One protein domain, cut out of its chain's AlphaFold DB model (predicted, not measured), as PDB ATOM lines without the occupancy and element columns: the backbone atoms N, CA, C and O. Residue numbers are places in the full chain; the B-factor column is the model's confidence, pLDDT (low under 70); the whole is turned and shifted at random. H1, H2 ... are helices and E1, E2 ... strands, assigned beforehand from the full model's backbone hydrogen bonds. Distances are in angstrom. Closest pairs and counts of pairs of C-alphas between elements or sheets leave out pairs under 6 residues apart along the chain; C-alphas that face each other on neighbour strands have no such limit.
ATOM      1  N   LYS A   6     240.062 170.541 154.933       80.88
ATOM      2  CA  LYS A   6     238.734 170.842 154.402       80.88
ATOM      3  C   LYS A   6     237.686 170.690 155.496       80.88
ATOM      4  O   LYS A   6     237.666 169.680 156.197       80.88
ATOM      5  N   ILE A   7     236.783 171.663 155.615       80.62
ATOM      6  CA  ILE A   7     235.710 171.627 156.620       80.62
ATOM      7  C   ILE A   7     234.864 170.369 156.480       80.62
ATOM      8  O   ILE A   7     234.446 169.820 157.498       80.62
ATOM      9  N   SER A   8     234.669 169.878 155.253       75.06
ATOM     10  CA  SER A   8     233.988 168.606 155.020       75.06
ATOM     11  C   SER A   8     234.550 167.493 155.904       75.06
ATOM     12  O   SER A   8     233.777 166.788 156.528       75.06
ATOM     13  N   ARG A   9     235.871 167.391 156.081       77.88
ATOM     14  CA  ARG A   9     236.538 166.307 156.832       77.88
ATOM     15  C   ARG A   9     236.301 166.333 158.336       77.88
ATOM     16  O   ARG A   9     236.512 165.329 159.004       77.88
ATOM     17  N   PHE A  10     235.856 167.465 158.866       73.69
ATOM     18  CA  PHE A  10     235.438 167.567 160.260       73.69
ATOM     19  C   PHE A  10     233.972 167.156 160.449       73.69
ATOM     20  O   PHE A  10     233.541 166.993 161.584       73.69
ATOM     21  N   LEU A  11     233.199 166.998 159.369       75.31
ATOM     22  CA  LEU A  11     231.800 166.577 159.393       75.31
ATOM     23  C   LEU A  11     231.691 165.051 159.165       75.31
ATOM     24  O   LEU A  11     232.514 164.487 158.449       75.31
ATOM     25  N   PRO A  12     230.662 164.373 159.712       72.06
ATOM     26  CA  PRO A  12     229.574 164.920 160.522       72.06
ATOM     27  C   PRO A  12     229.972 165.158 161.988       72.06
ATOM     28  O   PRO A  12     230.501 164.273 162.654       72.06
ATOM     29  N   LEU A  13     229.632 166.334 162.526       74.12
ATOM     30  CA  LEU A  13     229.756 166.618 163.961       74.12
ATOM     31  C   LEU A  13     228.428 166.323 164.648       74.12
ATOM     32  O   LEU A  13     227.399 166.899 164.284       74.12
ATOM     33  N   THR A  14     228.454 165.430 165.636       73.25
ATOM     34  CA  THR A  14     227.266 165.012 166.386       73.25
ATOM     35  C   THR A  14     227.308 165.604 167.788       73.25
ATOM     36  O   THR A  14     228.263 165.399 168.531       73.25
ATOM     37  N   PHE A  15     226.276 166.360 168.141       75.69
ATOM     38  CA  PHE A  15     226.071 166.900 169.477       75.69
ATOM     39  C   PHE A  15     225.645 165.787 170.447       75.69
ATOM     40  O   PHE A  15     225.063 164.780 170.046       75.69
ATOM     41  N   ALA A  16     225.854 165.996 171.750       70.50
ATOM     42  CA  ALA A  16     225.466 165.034 172.789       70.50
ATOM     43  C   ALA A  16     223.950 164.732 172.829       70.50
ATOM     44  O   ALA A  16     223.542 163.694 173.337       70.50
ATOM     45  N   ASN A  17     223.118 165.617 172.270       68.31
ATOM     46  CA  ASN A  17     221.666 165.449 172.164       68.31
ATOM     47  C   ASN A  17     221.219 164.615 170.940       68.31
ATOM     48  O   ASN A  17     220.022 164.466 170.714       68.31
ATOM     49  N   GLY A  18     222.155 164.102 170.130       69.50
ATOM     50  CA  GLY A  18     221.873 163.317 168.923       69.50
ATOM     51  C   GLY A  18     221.656 164.142 167.648       69.50
ATOM     52  O   GLY A  18     221.600 163.575 166.553       69.50
ATOM     53  N   ASN A  19     221.594 165.476 167.737       71.19
ATOM     54  CA  ASN A  19     221.603 166.325 166.548       71.19
ATOM     55  C   ASN A  19     222.969 166.238 165.863       71.19
ATOM     56  O   ASN A  19     224.006 166.204 166.518       71.19
ATOM     57  N   SER A  20     222.987 166.244 164.532       76.56
ATOM     58  CA  SER A  20     224.234 166.253 163.764       76.56
ATOM     59  C   SER A  20     224.222 167.327 162.686       76.56
ATOM     60  O   SER A  20     223.202 167.578 162.036       76.56
ATOM     61  N   VAL A  21     225.376 167.965 162.496       76.62
ATOM     62  CA  VAL A  21     225.644 168.824 161.342       76.62
ATOM     63  C   VAL A  21     226.381 167.975 160.319       76.62
ATOM     64  O   VAL A  21     227.538 167.616 160.514       76.62
ATOM     65  N   ARG A  22     225.675 167.625 159.240       76.88
ATOM     66  CA  ARG A  22     226.207 166.808 158.134       76.88
ATOM     67  C   ARG A  22     226.651 167.645 156.941       76.88
ATOM     68  O   ARG A  22     227.533 167.238 156.201       76.88
ATOM     69  N   ARG A  23     226.022 168.807 156.746       78.19
ATOM     70  CA  ARG A  23     226.293 169.727 155.640       78.19
ATOM     71  C   ARG A  23     226.502 171.124 156.195       78.19
ATOM     72  O   ARG A  23     225.751 171.570 157.063       78.19
ATOM     73  N   PHE A  24     227.508 171.805 155.668       83.69
ATOM     74  CA  PHE A  24     227.762 173.209 155.941       83.69
ATOM     75  C   PHE A  24     227.942 173.940 154.615       83.69
ATOM     76  O   PHE A  24     228.614 173.444 153.711       83.69
ATOM     77  N   GLY A  25     227.327 175.110 154.495       86.62
ATOM     78  CA  GLY A  25     227.438 175.930 153.303       86.62
ATOM     79  C   GLY A  25     227.135 177.388 153.602       86.62
ATOM     80  O   GLY A  25     226.351 177.709 154.499       86.62
ATOM     81  N   LYS A  26     227.775 178.284 152.854       86.75
ATOM     82  CA  LYS A  26     227.595 179.730 152.983       86.75
ATOM     83  C   LYS A  26     227.506 180.365 151.603       86.75
ATOM     84  O   LYS A  26     228.202 179.964 150.675       86.75
ATOM     85  N   HIS A  27     226.647 181.370 151.473       86.00
ATOM     86  CA  HIS A  27     226.551 182.151 150.246       86.00
ATOM     87  C   HIS A  27     227.810 183.001 150.056       86.00
ATOM     88  O   HIS A  27     228.270 183.658 150.995       86.00
ATOM     89  N   CYS A  28     228.344 183.000 148.837       85.50
ATOM     90  CA  CYS A  28     229.424 183.890 148.439       85.50
ATOM     91  C   CYS A  28     228.958 185.354 148.558       85.50
ATOM     92  O   CYS A  28     227.896 185.688 148.031       85.50
ATOM     93  N   PRO A  29     229.728 186.246 149.204       86.19
ATOM     94  CA  PRO A  29     229.350 187.654 149.325       86.19
ATOM     95  C   PRO A  29     229.311 188.380 147.972       86.19
ATOM     96  O   PRO A  29     228.550 189.329 147.827       86.19
ATOM     97  N   GLN A  30     230.081 187.904 146.985       86.88
ATOM     98  CA  GLN A  30     230.208 188.530 145.670       86.88
ATOM     99  C   GLN A  30     229.125 188.058 144.689       86.88
ATOM    100  O   GLN A  30     228.302 188.844 144.232       86.88
ATOM    101  N   CYS A  31     229.085 186.758 144.378       87.31
ATOM    102  CA  CYS A  31     228.171 186.212 143.365       87.31
ATOM    103  C   CYS A  31     226.919 185.535 143.943       87.31
ATOM    104  O   CYS A  31     226.101 185.015 143.186       87.31
ATOM    105  N   ARG A  32     226.781 185.479 145.277       88.06
ATOM    106  CA  ARG A  32     225.692 184.793 146.004       88.06
ATOM    107  C   ARG A  32     225.546 183.298 145.712       88.06
ATOM    108  O   ARG A  32     224.607 182.680 146.201       88.06
ATOM    109  N   ALA A  33     226.479 182.687 144.983       84.81
ATOM    110  CA  ALA A  33     226.502 181.243 144.802       84.81
ATOM    111  C   ALA A  33     226.693 180.535 146.149       84.81
ATOM    112  O   ALA A  33     227.417 181.023 147.020       84.81
ATOM    113  N   MET A  34     226.056 179.379 146.313       87.00
ATOM    114  CA  MET A  34     226.249 178.545 147.491       87.00
ATOM    115  C   MET A  34     227.634 177.892 147.434       87.00
ATOM    116  O   MET A  34     227.966 177.226 146.456       87.00
ATOM    117  N   VAL A  35     228.443 178.108 148.470       85.69
ATOM    118  CA  VAL A  35     229.755 177.477 148.646       85.69
ATOM    119  C   VAL A  35     229.614 176.420 149.735       85.69
ATOM    120  O   VAL A  35     229.196 176.749 150.846       85.69
ATOM    121  N   GLY A  36     229.899 175.161 149.398       86.25
ATOM    122  CA  GLY A  36     229.836 174.013 150.308       86.25
ATOM    123  C   GLY A  36     231.123 173.806 151.110       86.25
ATOM    124  O   GLY A  36     232.142 174.449 150.852       86.25
ATOM    125  N   ALA A  37     231.076 172.902 152.088       84.56
ATOM    126  CA  ALA A  37     232.183 172.592 152.994       84.56
ATOM    127  C   ALA A  37     233.425 172.006 152.292       84.56
ATOM    128  O   ALA A  37     234.522 172.065 152.845       84.56
ATOM    129  N   GLU A  38     233.275 171.457 151.084       84.00
ATOM    130  CA  GLU A  38     234.366 170.882 150.282       84.00
ATOM    131  C   GLU A  38     235.289 171.958 149.690       84.00
ATOM    132  O   GLU A  38     236.429 171.666 149.313       84.00
ATOM    133  N   GLN A  39     234.775 173.188 149.603       85.19
ATOM    134  CA  GLN A  39     235.445 174.383 149.087       85.19
ATOM    135  C   GLN A  39     235.848 175.344 150.218       85.19
ATOM    136  O   GLN A  39     236.067 176.534 149.990       85.19
ATOM    137  N   MET A  40     235.888 174.850 151.458       87.56
ATOM    138  CA  MET A  40     236.271 175.616 152.642       87.56
ATOM    139  C   MET A  40     237.427 174.930 153.353       87.56
ATOM    140  O   MET A  40     237.314 173.762 153.724       87.56
ATOM    141  N   GLU A  41     238.504 175.664 153.603       87.19
ATOM    142  CA  GLU A  41     239.694 175.161 154.288       87.19
ATOM    143  C   GLU A  41     239.854 175.845 155.640       87.19
ATOM    144  O   GLU A  41     239.897 177.071 155.749       87.19
ATOM    145  N   GLY A  42     239.909 175.061 156.712       85.12
ATOM    146  CA  GLY A  42     239.823 175.622 158.046       85.12
ATOM    147  C   GLY A  42     239.973 174.624 159.173       85.12
ATOM    148  O   GLY A  42     240.617 173.584 159.057       85.12
ATOM    149  N   ILE A  43     239.418 175.013 160.311       82.94
ATOM    150  CA  ILE A  43     239.352 174.215 161.526       82.94
ATOM    151  C   ILE A  43     237.905 174.272 162.005       82.94
ATOM    152  O   ILE A  43     237.332 175.361 162.127       82.94
ATOM    153  N   ALA A  44     237.335 173.108 162.293       82.12
ATOM    154  CA  ALA A  44     236.078 172.982 163.012       82.12
ATOM    155  C   ALA A  44     236.271 172.062 164.221       82.12
ATOM    156  O   ALA A  44     237.005 171.081 164.145       82.12
ATOM    157  N   SER A  45     235.637 172.387 165.346       79.62
ATOM    158  CA  SER A  45     235.644 171.535 166.540       79.62
ATOM    159  C   SER A  45     234.350 171.703 167.325       79.62
ATOM    160  O   SER A  45     233.755 172.784 167.356       79.62
ATOM    161  N   LEU A  46     233.909 170.607 167.938       78.12
ATOM    162  CA  LEU A  46     232.773 170.559 168.842       78.12
ATOM    163  C   LEU A  46     233.280 170.727 170.278       78.12
ATOM    164  O   LEU A  46     233.915 169.834 170.827       78.12
ATOM    165  N   MET A  47     232.957 171.849 170.915       72.88
ATOM    166  CA  MET A  47     233.344 172.133 172.297       72.88
ATOM    167  C   MET A  47     232.125 172.586 173.095       72.88
ATOM    168  O   MET A  47     231.409 173.496 172.679       72.88
ATOM    169  N   GLN A  48     231.885 171.967 174.256       70.12
ATOM    170  CA  GLN A  48     230.799 172.348 175.177       70.12
ATOM    171  C   GLN A  48     229.409 172.428 174.503       70.12
ATOM    172  O   GLN A  48     228.642 173.356 174.749       70.12
ATOM    173  N   GLY A  49     229.093 171.486 173.604       69.62
ATOM    174  CA  GLY A  49     227.806 171.470 172.892       69.62
ATOM    175  C   GLY A  49     227.662 172.544 171.808       69.62
ATOM    176  O   GLY A  49     226.551 172.817 171.360       69.62
ATOM    177  N   LYS A  50     228.767 173.161 171.372       77.69
ATOM    178  CA  LYS A  50     228.801 174.151 170.290       77.69
ATOM    179  C   LYS A  50     229.875 173.784 169.278       77.69
ATOM    180  O   LYS A  50     230.985 173.418 169.648       77.69
ATOM    181  N   ILE A  51     229.559 173.901 167.996       79.94
ATOM    182  CA  ILE A  51     230.526 173.735 166.914       79.94
ATOM    183  C   ILE A  51     231.122 175.099 166.613       79.94
ATOM    184  O   ILE A  51     230.415 176.012 166.195       79.94
ATOM    185  N   PHE A  52     232.424 175.233 166.794       82.19
ATOM    186  CA  PHE A  52     233.175 176.416 166.412       82.19
ATOM    187  C   PHE A  52     233.860 176.144 165.077       82.19
ATOM    188  O   PHE A  52     234.602 175.173 164.955       82.19
ATOM    189  N   LEU A  53     233.613 176.996 164.084       84.00
ATOM    190  CA  LEU A  53     234.150 176.854 162.733       84.00
ATOM    191  C   LEU A  53     234.856 178.137 162.318       84.00
ATOM    192  O   LEU A  53     234.270 179.218 162.390       84.00
ATOM    193  N   SER A  54     236.092 177.998 161.847       85.50
ATOM    194  CA  SER A  54     236.875 179.059 161.215       85.50
ATOM    195  C   SER A  54     237.522 178.514 159.948       85.50
ATOM    196  O   SER A  54     238.411 177.669 160.034       85.50
ATOM    197  N   ALA A  55     237.124 179.025 158.790       87.56
ATOM    198  CA  ALA A  55     237.604 178.580 157.487       87.56
ATOM    199  C   ALA A  55     237.753 179.736 156.503       87.56
ATOM    200  O   ALA A  55     237.075 180.754 156.634       87.56
ATOM    201  N   ASP A  56     238.593 179.547 155.498       86.94
ATOM    202  CA  ASP A  56     238.647 180.373 154.300       86.94
ATOM    203  C   ASP A  56     237.886 179.626 153.195       86.94
ATOM    204  O   ASP A  56     238.134 178.447 152.942       86.94
ATOM    205  N   ALA A  57     236.881 180.274 152.604       87.06
ATOM    206  CA  ALA A  57     236.015 179.686 151.587       87.06
ATOM    207  C   ALA A  57     236.410 180.181 150.199       87.06
ATOM    208  O   ALA A  57     236.544 181.388 149.993       87.06
ATOM    209  N   HIS A  58     236.544 179.263 149.245       89.50
ATOM    210  CA  HIS A  58     236.842 179.557 147.846       89.50
ATOM    211  C   HIS A  58     235.584 179.367 147.000       89.50
ATOM    212  O   HIS A  58     234.986 178.291 146.974       89.50
ATOM    213  N   CYS A  59     235.137 180.411 146.304       87.69
ATOM    214  CA  CYS A  59     233.950 180.304 145.466       87.69
ATOM    215  C   CYS A  59     234.276 179.647 144.108       87.69
ATOM    216  O   CYS A  59     235.008 180.247 143.323       87.69
ATOM    217  N   PRO A  60     233.663 178.502 143.739       86.12
ATOM    218  CA  PRO A  60     233.931 177.853 142.452       86.12
ATOM    219  C   PRO A  60     233.333 178.600 141.249       86.12
ATOM    220  O   PRO A  60     233.714 178.329 140.117       86.12
ATOM    221  N   LYS A  61     232.387 179.532 141.467       86.88
ATOM    222  CA  LYS A  61     231.763 180.307 140.380       86.88
ATOM    223  C   LYS A  61     232.542 181.561 139.996       86.88
ATOM    224  O   LYS A  61     232.628 181.871 138.818       86.88
ATOM    225  N   CYS A  62     233.039 182.312 140.980       87.38
ATOM    226  CA  CYS A  62     233.683 183.607 140.737       87.38
ATOM    227  C   CYS A  62     235.135 183.683 141.224       87.38
ATOM    228  O   CYS A  62     235.762 184.718 141.047       87.38
ATOM    229  N   GLY A  63     235.659 182.632 141.863       87.38
ATOM    230  CA  GLY A  63     237.032 182.586 142.375       87.38
ATOM    231  C   GLY A  63     237.284 183.401 143.648       87.38
ATOM    232  O   GLY A  63     238.404 183.405 144.143       87.38
ATOM    233  N   GLU A  64     236.267 184.075 144.195       86.94
ATOM    234  CA  GLU A  64     236.417 184.920 145.385       86.94
ATOM    235  C   GLU A  64     236.779 184.088 146.620       86.94
ATOM    236  O   GLU A  64     236.124 183.075 146.906       86.94
ATOM    237  N   VAL A  65     237.772 184.560 147.378       87.06
ATOM    238  CA  VAL A  65     238.210 183.966 148.644       87.06
ATOM    239  C   VAL A  65     237.695 184.814 149.795       87.06
ATOM    240  O   VAL A  65     238.040 185.986 149.909       87.06
ATOM    241  N   PHE A  66     236.878 184.233 150.671       85.69
ATOM    242  CA  PHE A  66     236.293 184.974 151.788       85.69
ATOM    243  C   PHE A  66     236.316 184.180 153.095       85.69
ATOM    244  O   PHE A  66     236.080 182.969 153.103       85.69
ATOM    245  N   PRO A  67     236.537 184.850 154.236       85.00
ATOM    246  CA  PRO A  67     236.592 184.172 155.514       85.00
ATOM    247  C   PRO A  67     235.200 183.814 156.048       85.00
ATOM    248  O   PRO A  67     234.196 184.530 155.900       85.00
ATOM    249  N   VAL A  68     235.150 182.694 156.752       84.69
ATOM    250  CA  VAL A  68     233.963 182.143 157.391       84.69
ATOM    251  C   VAL A  68     234.296 181.820 158.839       84.69
ATOM    252  O   VAL A  68     235.065 180.912 159.118       84.69
ATOM    253  N   ALA A  69     233.680 182.551 159.767       84.69
ATOM    254  CA  ALA A  69     233.695 182.211 161.182       84.69
ATOM    255  C   ALA A  69     232.277 182.183 161.744       84.69
ATOM    256  O   ALA A  69     231.518 183.149 161.601       84.69
ATOM    257  N   CYS A  70     231.914 181.074 162.376       80.50
ATOM    258  CA  CYS A  70     230.608 180.907 163.000       80.50
ATOM    259  C   CYS A  70     230.653 179.912 164.155       80.50
ATOM    260  O   CYS A  70     231.516 179.035 164.219       80.50
ATOM    261  N   VAL A  71     229.674 180.052 165.044       81.19
ATOM    262  CA  VAL A  71     229.382 179.098 166.111       81.19
ATOM    263  C   VAL A  71     228.011 178.496 165.841       81.19
ATOM    264  O   VAL A  71     227.059 179.241 165.620       81.19
ATOM    265  N   ILE A  72     227.902 177.173 165.844       78.88
ATOM    266  CA  ILE A  72     226.641 176.454 165.657       78.88
ATOM    267  C   ILE A  72     226.275 175.799 166.984       78.88
ATOM    268  O   ILE A  72     227.062 175.027 167.533       78.88
ATOM    269  N   THR A  73     225.110 176.127 167.520       77.25
ATOM    270  CA  THR A  73     224.570 175.526 168.743       77.25
ATOM    271  C   THR A  73     223.812 174.237 168.436       77.25
ATOM    272  O   THR A  73     223.537 173.893 167.283       77.25
ATOM    273  N   ASP A  74     223.496 173.494 169.484       71.81
ATOM    274  CA  ASP A  74     222.823 172.201 169.439       71.81
ATOM    275  C   ASP A  74     221.360 172.274 168.948       71.81
ATOM    276  O   ASP A  74     220.828 171.278 168.455       71.81
ATOM    277  N   ASP A  75     220.745 173.460 168.991       71.88
ATOM    278  CA  ASP A  75     219.478 173.835 168.343       71.88
ATOM    279  C   ASP A  75     219.640 174.234 166.856       71.88
ATOM    280  O   ASP A  75     218.721 174.784 166.245       71.88
ATOM    281  N   LYS A  76     220.808 173.955 166.255       64.19
ATOM    282  CA  LYS A  76     221.196 174.300 164.872       64.19
ATOM    283  C   LYS A  76     221.192 175.802 164.568       64.19
ATOM    284  O   LYS A  76     221.244 176.183 163.394       64.19
ATOM    285  N   ARG A  77     221.162 176.680 165.576       65.50
ATOM    286  CA  ARG A  77     221.292 178.122 165.338       65.50
ATOM    287  C   ARG A  77     222.736 178.494 165.031       65.50
ATOM    288  O   ARG A  77     223.679 178.037 165.671       65.50
ATOM    289  N   VAL A  78     222.902 179.349 164.025       70.50
ATOM    290  CA  VAL A  78     224.208 179.848 163.587       70.50
ATOM    291  C   VAL A  78     224.420 181.240 164.165       70.50
ATOM    292  O   VAL A  78     223.800 182.213 163.738       70.50
ATOM    293  N   HIS A  79     225.333 181.345 165.121       72.88
ATOM    294  CA  HIS A  79     225.763 182.605 165.703       72.88
ATOM    295  C   HIS A  79     227.010 183.117 164.977       72.88
ATOM    296  O   HIS A  79     228.005 182.405 164.805       72.88
ATOM    297  N   ARG A  80     226.964 184.378 164.538       70.06
ATOM    298  CA  ARG A  80     228.126 185.047 163.946       70.06
ATOM    299  C   ARG A  80     229.125 185.381 165.047       70.06
ATOM    300  O   ARG A  80     228.752 185.908 166.091       70.06
ATOM    301  N   VAL A  81     230.393 185.090 164.794       66.81
ATOM    302  CA  VAL A  81     231.479 185.491 165.689       66.81
ATOM    303  C   VAL A  81     231.742 186.981 165.472       66.81
ATOM    304  O   VAL A  81     232.026 187.398 164.354       66.81
ATOM    305  N   VAL A  82     231.623 187.779 166.535       64.38
ATOM    306  CA  VAL A  82     231.878 189.237 166.510       64.38
ATOM    307  C   VAL A  82     233.376 189.553 166.659       64.38
ATOM    308  O   VAL A  82     233.819 190.668 166.408       64.38
ATOM    309  N   LEU A  83     234.182 188.560 167.045       63.19
ATOM    310  CA  LEU A  83     235.624 188.715 167.211       63.19
ATOM    311  C   LEU A  83     236.353 188.814 165.861       63.19
ATOM    312  O   LEU A  83     235.983 188.119 164.910       63.19
ATOM    313  N   PRO A  84     237.454 189.589 165.792       72.44
ATOM    314  CA  PRO A  84     238.381 189.542 164.670       72.44
ATOM    315  C   PRO A  84     238.834 188.106 164.373       72.44
ATOM    316  O   PRO A  84     239.257 187.370 165.269       72.44
ATOM    317  N   LEU A  85     238.780 187.720 163.098       71.12
ATOM    318  CA  LEU A  85     239.016 186.346 162.635       71.12
ATOM    319  C   LEU A  85     240.357 185.762 163.091       71.12
ATOM    320  O   LEU A  85     240.440 184.580 163.411       71.12
ATOM    321  N   TRP A  86     241.406 186.584 163.157       70.69
ATOM    322  CA  TRP A  86     242.741 186.155 163.577       70.69
ATOM    323  C   TRP A  86     242.793 185.751 165.059       70.69
ATOM    324  O   TRP A  86     243.396 184.727 165.380       70.69
ATOM    325  N   ILE A  87     242.106 186.490 165.946       73.19
ATOM    326  CA  ILE A  87     241.977 186.150 167.375       73.19
ATOM    327  C   ILE A  87     241.227 184.833 167.507       73.19
ATOM    328  O   ILE A  87     241.666 183.925 168.212       73.19
ATOM    329  N   PHE A  88     240.107 184.719 166.794       74.62
ATOM    330  CA  PHE A  88     239.263 183.534 166.844       74.62
ATOM    331  C   PHE A  88     240.009 182.285 166.360       74.62
ATOM    332  O   PHE A  88     239.979 181.250 167.022       74.62
ATOM    333  N   ARG A  89     240.759 182.400 165.258       74.62
ATOM    334  CA  ARG A  89     241.580 181.314 164.708       74.62
ATOM    335  C   ARG A  89     242.720 180.920 165.648       74.62
ATOM    336  O   ARG A  89     243.023 179.732 165.758       74.62
ATOM    337  N   LEU A  90     243.343 181.882 166.337       73.75
ATOM    338  CA  LEU A  90     244.376 181.607 167.340       73.75
ATOM    339  C   LEU A  90     243.788 180.868 168.548       73.75
ATOM    340  O   LEU A  90     244.312 179.826 168.940       73.75
ATOM    341  N   TRP A  91     242.672 181.357 169.094       79.44
ATOM    342  CA  TRP A  91     241.984 180.715 170.214       79.44
ATOM    343  C   TRP A  91     241.577 179.281 169.866       79.44
ATOM    344  O   TRP A  91     241.964 178.362 170.587       79.44
ATOM    345  N   LEU A  92     240.935 179.077 168.710       71.12
ATOM    346  CA  LEU A  92     240.561 177.755 168.198       71.12
ATOM    347  C   LEU A  92     241.758 176.812 168.124       71.12
ATOM    348  O   LEU A  92     241.713 175.726 168.686       71.12
ATOM    349  N   ARG A  93     242.866 177.244 167.509       71.94
ATOM    350  CA  ARG A  93     244.091 176.432 167.420       71.94
ATOM    351  C   ARG A  93     244.630 176.006 168.780       71.94
ATOM    352  O   ARG A  93     245.257 174.956 168.860       71.94
ATOM    353  N   THR A  94     244.464 176.833 169.812       73.44
ATOM    354  CA  THR A  94     244.882 176.508 171.184       73.44
ATOM    355  C   THR A  94     243.895 175.559 171.858       73.44
ATOM    356  O   THR A  94     244.317 174.600 172.502       73.44
ATOM    357  N   ALA A  95     242.597 175.798 171.671       67.25
ATOM    358  CA  ALA A  95     241.504 175.041 172.270       67.25
ATOM    359  C   ALA A  95     241.427 173.605 171.722       67.25
ATOM    360  O   ALA A  95     241.227 172.662 172.481       67.25
ATOM    361  N   THR A  96     241.704 173.418 170.429       62.84
ATOM    362  CA  THR A  96     241.688 172.111 169.757       62.84
ATOM    363  C   THR A  96     243.028 171.367 169.824       62.84
ATOM    364  O   THR A  96     243.220 170.378 169.119       62.84
ATOM    365  N   ARG A  97     244.002 171.815 170.640       61.78
ATOM    366  CA  ARG A  97     245.310 171.132 170.763       61.78
ATOM    367  C   ARG A  97     245.208 169.719 171.332       61.78
ATOM    368  O   ARG A  97     246.046 168.894 170.979       61.78
TER     369      ARG A  97
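Overview. This is residues 6 to 97 of the 181 residues of an uncharacterized protein of Chromobacterium sp. MWU14-2602 (UniProt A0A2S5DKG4). A twisted antiparallel sheet of three long strands, E3, E4 and E5, has helix H2 packed slantwise over one face, with the short strand E6 at the edge beside E5. On the side away from H2 lies the small hairpin E1 and E2, near one end of the long strands, while the short helix H1 sits beside the E3 edge. The printed part has 92 residues, with two named helices and six named strands in the order H1, E1, E2, E3, E4, E5, E6, H2; the class is mixed, helices and strands. The whole is compact, with a radius of gyration of the C-alphas of 12.8 A and spans of 38 by 27 by 22 A.

Arrangement. H1, residues 7 to 10, is on the sheet of E3, residues 40 to 47, E4, residues 50 to 58, E5, residues 65 to 73, and E6, residues 78 to 80. It has a height over the sheet of 4.7 A and is over none of the strands; the closest C-alphas of H1 and E3 are those of Ile 7 and Met 40, 5.7 A apart. E1, residues 25 to 27, and E2, residues 34 to 36, form an antiparallel hairpin, with N 26 and O 35 within hydrogen-bond range at 2.9 A. The closest C-alphas of E2 and E4 are those of Val 35 and Ala 57, 7.3 A apart. E3, E4, E5 and E6 form a meander, each strand the antiparallel neighbour of the one before. Within hydrogen-bond range are N 43 and O 54 across E3 and E4, at 2.9 A, N 53 and O 70 across E4 and E5, at 2.9 A, and N 71 and O 79 across E5 and E6, at 2.9 A. The sheet is twisted, with C-alphas up to 4.1 A off its best plane. H2, residues 85 to 97, is on the opposite face from H1, at a height over the sheet of 8.9 A. It lies over E3 and E4 and only just over E5, where 3 of its 13 C-alphas fall, and runs slantwise to the strands, at 54 degrees to E3 on the local plane. The closest C-alphas of E4 and H2 are those of Ser 54 and Arg 89, 6.3 A apart. In H2, 8 of 9 O i to N i+4 pairs are within hydrogen-bond range; H1 is too short for such a pair.

Along the chain. H1 begins at C-alpha 7, (235.710, 171.627, 156.620). E3 measures 20.2 A from first to last C-alpha, E4 24.4 A and E5 25.7 A. H2 measures 18.4 A and ends at C-alpha 97, (245.310, 171.132, 170.763).

Size, cuts and confidence. The C-alphas of Asn 17 and Cys 62, the two farthest apart, are 38.2 A apart. The printed part has no cut, and the link from H1 to E1, residues 11 to 24, is long. Residues 17 to 18, 49, 76 to 77, 81 to 83 and 95 to 97 have pLDDT under 70.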